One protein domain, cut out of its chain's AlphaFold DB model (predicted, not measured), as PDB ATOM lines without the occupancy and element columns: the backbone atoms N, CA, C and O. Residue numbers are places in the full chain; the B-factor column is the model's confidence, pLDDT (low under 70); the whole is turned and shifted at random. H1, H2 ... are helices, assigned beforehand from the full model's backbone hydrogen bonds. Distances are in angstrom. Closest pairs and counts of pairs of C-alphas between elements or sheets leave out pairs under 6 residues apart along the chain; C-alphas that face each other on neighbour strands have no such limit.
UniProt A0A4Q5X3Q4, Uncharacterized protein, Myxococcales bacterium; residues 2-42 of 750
ATOM      1  N   VAL A   2     340.790 216.537 223.301       94.19
ATOM      2  CA  VAL A   2     340.384 216.234 224.698       94.19
ATOM      3  C   VAL A   2     341.550 215.731 225.564       94.19
ATOM      4  O   VAL A   2     341.737 216.227 226.667       94.19
ATOM      5  N   ALA A   3     342.382 214.817 225.051       91.31
ATOM      6  CA  ALA A   3     343.556 214.321 225.780       91.31
ATOM      7  C   ALA A   3     344.562 215.435 226.147       91.31
ATOM      8  O   ALA A   3     344.967 215.522 227.300       91.31
ATOM      9  N   ARG A   4     344.885 216.335 225.203       89.19
ATOM     10  CA  ARG A   4     345.808 217.465 225.431       89.19
ATOM     11  C   ARG A   4     345.234 218.518 226.381       89.19
ATOM     12  O   ARG A   4     345.956 219.023 227.226       89.19
ATOM     13  N   LEU A   5     343.938 218.824 226.278       92.44
ATOM     14  CA  LEU A   5     343.270 219.717 227.235       92.44
ATOM     15  C   LEU A   5     343.244 219.099 228.642       92.44
ATOM     16  O   LEU A   5     343.470 219.796 229.622       92.44
ATOM     17  N   GLY A   6     343.067 217.779 228.748       94.88
ATOM     18  CA  GLY A   6     343.148 217.061 230.021       94.88
ATOM     19  C   GLY A   6     344.558 216.975 230.617       94.88
ATOM     20  O   GLY A   6     344.692 216.798 231.826       94.88
ATOM     21  N   GLU A   7     345.611 217.065 229.804       94.88
ATOM     22  CA  GLU A   7     346.993 217.244 230.279       94.88
ATOM     23  C   GLU A   7     347.222 218.678 230.771       94.88
ATOM     24  O   GLU A   7     347.773 218.863 231.853       94.88
ATOM     25  N   LEU A   8     346.729 219.679 230.033       91.88
ATOM     26  CA  LEU A   8     346.856 221.095 230.387       91.88
ATOM     27  C   LEU A   8     346.141 221.436 231.704       91.88
ATOM     28  O   LEU A   8     346.735 222.079 232.561       91.88
ATOM     29  N   VAL A   9     344.912 220.949 231.906       96.50
ATOM     30  CA  VAL A   9     344.167 221.124 233.170       96.50
ATOM     31  C   VAL A   9     344.903 220.480 234.350       96.50
ATOM     32  O   VAL A   9     344.913 221.027 235.448       96.50
ATOM     33  N   ARG A  10     345.557 219.328 234.140       95.25
ATOM     34  CA  ARG A  10     346.357 218.673 235.189       95.25
ATOM     35  C   ARG A  10     347.634 219.443 235.519       95.25
ATOM     36  O   ARG A  10     348.054 219.427 236.670       95.25
ATOM     37  N   ALA A  11     348.248 220.082 234.524       92.62
ATOM     38  CA  ALA A  11     349.442 220.898 234.711       92.62
ATOM     39  C   ALA A  11     349.130 222.269 235.340       92.62
ATOM     40  O   ALA A  11     349.943 222.778 236.108       92.62
ATOM     41  N   CYS A  12     347.960 222.841 235.039       92.19
ATOM     42  CA  CYS A  12     347.545 224.183 235.449       92.19
ATOM     43  C   CYS A  12     346.102 224.165 235.997       92.19
ATOM     44  O   CYS A  12     345.183 224.589 235.290       92.19
ATOM     45  N   PRO A  13     345.872 223.682 237.234       89.62
ATOM     46  CA  PRO A  13     344.522 223.524 237.786       89.62
ATOM     47  C   PRO A  13     343.770 224.852 237.974       89.62
ATOM     48  O   PRO A  13     342.542 224.857 237.942       89.62
ATOM     49  N   ASP A  14     344.485 225.973 238.098       89.38
ATOM     50  CA  ASP A  14     343.892 227.306 238.286       89.38
ATOM     51  C   ASP A  14     343.437 227.969 236.970       89.38
ATOM     52  O   ASP A  14     342.878 229.065 236.983       89.38
ATOM     53  N   PHE A  15     343.668 227.332 235.814       91.31
ATOM     54  CA  PHE A  15     343.316 227.892 234.508       91.31
ATOM     55  C   PHE A  15     341.891 227.486 234.097       91.31
ATOM     56  O   PHE A  15     341.680 226.518 233.356       91.31
ATOM     57  N   ALA A  16     340.902 228.224 234.609       86.94
ATOM     58  CA  ALA A  16     339.471 227.950 234.440       86.94
ATOM     59  C   ALA A  16     339.040 227.822 232.965       86.94
ATOM     60  O   ALA A  16     338.175 227.009 232.627       86.94
ATOM     61  N   GLU A  17     339.688 228.556 232.063       88.25
ATOM     62  CA  GLU A  17     339.438 228.532 230.624       88.25
ATOM     63  C   GLU A  17     339.816 227.182 229.999       88.25
ATOM     64  O   GLU A  17     339.089 226.677 229.141       88.25
ATOM     65  N   ALA A  18     340.898 226.535 230.453       91.00
ATOM     66  CA  ALA A  18     341.266 225.200 229.974       91.00
ATOM     67  C   ALA A  18     340.254 224.133 230.409       91.00
ATOM     68  O   ALA A  18     339.976 223.207 229.640       91.00
ATOM     69  N   GLN A  19     339.669 224.283 231.601       93.88
ATOM     70  CA  GLN A  19     338.592 223.416 232.077       93.88
ATOM     71  C   GLN A  19     337.309 223.633 231.255       93.88
ATOM     72  O   GLN A  19     336.732 222.663 230.760       93.88
ATOM     73  N   ALA A  20     336.926 224.889 230.995       89.25
ATOM     74  CA  ALA A  20     335.775 225.225 230.150       89.25
ATOM     75  C   ALA A  20     335.929 224.686 228.711       89.25
ATOM     76  O   ALA A  20     335.007 224.068 228.163       89.25
ATOM     77  N   MET A  21     337.129 224.803 228.132       90.69
ATOM     78  CA  MET A  21     337.463 224.225 226.828       90.69
ATOM     79  C   MET A  21     337.431 222.694 226.833       90.69
ATOM     80  O   MET A  21     336.970 222.091 225.860       90.69
ATOM     81  N   LEU A  22     337.918 222.044 227.898       95.25
ATOM     82  CA  LEU A  22     337.869 220.587 228.043       95.25
ATOM     83  C   LEU A  22     336.418 220.091 228.079       95.25
ATOM     84  O   LEU A  22     336.091 219.104 227.413       95.25
ATOM     85  N   ASP A  23     335.546 220.799 228.791       92.12
ATOM     86  CA  ASP A  23     334.132 220.456 228.907       92.12
ATOM     87  C   ASP A  23     333.371 220.714 227.598       92.12
ATOM     88  O   ASP A  23     332.600 219.858 227.155       92.12
ATOM     89  N   ALA A  24     333.653 221.818 226.898       91.19
ATOM     90  CA  ALA A  24     333.130 222.070 225.553       91.19
ATOM     91  C   ALA A  24     333.614 221.021 224.535       91.19
ATOM     92  O   ALA A  24     332.841 220.557 223.693       91.19
ATOM     93  N   ALA A  25     334.878 220.592 224.624       93.81
ATOM     94  CA  ALA A  25     335.427 219.544 223.769       93.81
ATOM     95  C   ALA A  25     334.776 218.178 224.042       93.81
ATOM     96  O   ALA A  25     334.504 217.440 223.095       93.81
ATOM     97  N   ARG A  26     334.489 217.844 225.309       94.31
ATOM     98  CA  ARG A  26     333.774 216.613 225.697       94.31
ATOM     99  C   ARG A  26     332.320 216.606 225.228       94.31
ATOM    100  O   ARG A  26     331.833 215.553 224.828       94.31
ATOM    101  N   ARG A  27     331.656 217.766 225.222       91.81
ATOM    102  CA  ARG A  27     330.297 217.942 224.675       91.81
ATOM    103  C   ARG A  27     330.250 218.025 223.144       91.81
ATOM    104  O   ARG A  27     329.164 218.064 222.580       91.81
ATOM    105  N   GLY A  28     331.400 218.076 222.466       90.56
ATOM    106  CA  GLY A  28     331.469 218.256 221.012       90.56
ATOM    107  C   GLY A  28     331.062 219.655 220.532       90.56
ATOM    108  O   GLY A  28     330.790 219.835 219.350       90.56
ATOM    109  N   THR A  29     331.019 220.651 221.424       89.06
ATOM    110  CA  THR A  29     330.606 222.032 221.111       89.06
ATOM    111  C   THR A  29     331.784 222.964 220.820       89.06
ATOM    112  O   THR A  29     331.573 224.095 220.390       89.06
ATOM    113  N   LEU A  30     333.023 222.514 221.039       89.94
ATOM    114  CA  LEU A  30     334.228 223.292 220.745       89.94
ATOM    115  C   LEU A  30     334.463 223.365 219.225       89.94
ATOM    116  O   LEU A  30     334.834 222.365 218.605       89.94
ATOM    117  N   ARG A  31     334.252 224.544 218.624       84.50
ATOM    118  CA  ARG A  31     334.524 224.788 217.195       84.50
ATOM    119  C   ARG A  31     335.962 225.289 216.982       84.50
ATOM    120  O   ARG A  31     336.501 225.947 217.867       84.50
ATOM    121  N   PRO A  32     336.587 225.000 215.824       75.06
ATOM    122  CA  PRO A  32     337.967 225.401 215.530       75.06
ATOM    123  C   PRO A  32     338.126 226.875 215.110       75.06
ATOM    124  O   PRO A  32     339.245 227.312 214.860       75.06
ATOM    125  N   ASP A  33     337.034 227.634 214.997       75.19
ATOM    126  CA  ASP A  33     337.064 229.060 214.667       75.19
ATOM    127  C   ASP A  33     337.167 229.956 215.920       75.19
ATOM    128  O   ASP A  33     336.859 229.547 217.041       75.19
ATOM    129  N   ARG A  34     337.604 231.212 215.727       63.97
ATOM    130  CA  ARG A  34     337.818 232.197 216.808       63.97
ATOM    131  C   ARG A  34     336.556 232.452 217.642       63.97
ATOM    132  O   ARG A  34     336.657 232.726 218.833       63.97
ATOM    133  N   GLN A  35     335.375 232.371 217.032       70.88
ATOM    134  CA  GLN A  35     334.113 232.651 217.711       70.88
ATOM    135  C   GLN A  35     333.708 231.490 218.624       70.88
ATOM    136  O   GLN A  35     333.326 231.721 219.770       70.88
ATOM    137  N   GLY A  36     333.858 230.249 218.162       75.75
ATOM    138  CA  GLY A  36     333.648 229.059 218.980       75.75
ATOM    139  C   GLY A  36     334.692 228.888 220.077       75.75
ATOM    140  O   GLY A  36     334.350 228.404 221.153       75.75
ATOM    141  N   PHE A  37     335.927 229.346 219.846       76.12
ATOM    142  CA  PHE A  37     336.940 229.439 220.896       76.12
ATOM    143  C   PHE A  37     336.493 230.401 222.004       76.12
ATOM    144  O   PHE A  37     336.385 229.988 223.153       76.12
ATOM    145  N   ASN A  38     336.132 231.641 221.646       75.62
ATOM    146  CA  ASN A  38     335.692 232.650 222.613       75.62
ATOM    147  C   ASN A  38     334.435 232.226 223.386       75.62
ATOM    148  O   ASN A  38     334.329 232.510 224.571       75.62
ATOM    149  N   GLN A  39     333.488 231.539 222.740       79.69
ATOM    150  CA  GLN A  39     332.290 231.019 223.412       79.69
ATOM    151  C   GLN A  39     332.608 229.877 224.383       79.69
ATOM    152  O   GLN A  39     331.979 229.775 225.431       79.69
ATOM    153  N   ALA A  40     333.579 229.020 224.056       79.12
ATOM    154  CA  ALA A  40     333.956 227.882 224.890       79.12
ATOM    155  C   ALA A  40     334.830 228.257 226.098       79.12
ATOM    156  O   ALA A  40     334.965 227.445 227.010       79.12
ATOM    157  N   THR A  41     335.422 229.456 226.107       79.38
ATOM    158  CA  THR A  41     336.240 229.971 227.217       79.38
ATOM    159  C   THR A  41     335.447 230.794 228.232       79.38
ATOM    160  O   THR A  41     336.006 231.171 229.257       79.38
ATOM    161  N   VAL A  42     334.162 231.080 227.984       78.62
ATOM    162  CA  VAL A  42     333.304 231.740 228.980       78.62
ATOM    163  C   VAL A  42     332.842 230.688 229.996       78.62
ATOM    164  O   VAL A  42     332.191 229.718 229.595       78.62
TER     165      VAL A  42
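What this domain is: This is residues 2 to 42 of the 750 residues of an uncharacterized protein of Myxococcales bacterium (UniProt A0A4Q5X3Q4). Helix H2 forms the middle of a small helical domain, with H1 folded back beside it as a helical hairpin and the short H3 meeting H2 end-on, nearly square to it. H1 and H3 stay away from each other, with H2 between them. The printed part has 41 residues with three named helices, in the order H1, H2, H3, and no named strand; its class is all helix. It is compact, with a radius of gyration of the C-alphas of 9.5 A, and only just elongated, spanning 25 by 17 by 13 A.

How they stand to each other: Look first at H2, residues 16 to 26. H1, residues 2 to 11, touches it and forms a hairpin with it: the closest C-alphas, those of Leu 5 and Leu 22, are 5.5 A apart. Their lines stand at a shallow tilt of 23 degrees, opposite ways. Then find H3, residues 34 to 40, which touches H2 and is about perpendicular to it, at 85 degrees; the closest C-alphas, those of Met 21 and Ala 40, are 5.4 A apart. H1 and H3 are apart. In H2 and H3 every O i to N i+4 pair is within hydrogen-bond range; in H1, 5 of 6 are.

Where its parts are: Find C-alpha 16 at (339.471, 227.950, 234.440); from there H2 runs 15.4 A to C-alpha 26. H1 begins at C-alpha 2, at (340.384, 216.234, 224.698), and covers 14.3 A to C-alpha 11. H3 runs 9.9 A from C-alpha 34 to C-alpha 40, at (333.956, 227.882, 224.890).

The domain as a whole: The two C-alphas farthest apart, those of Ala 11 and Gln 35, are 25.7 A apart. The printed part has no cut. The link from H1 to H2 is tight, with 4 residues, and that from H2 to H3 is short, with 7. Mean pLDDT of the printed part is 87.3; look at residue 34 for the one value under 70.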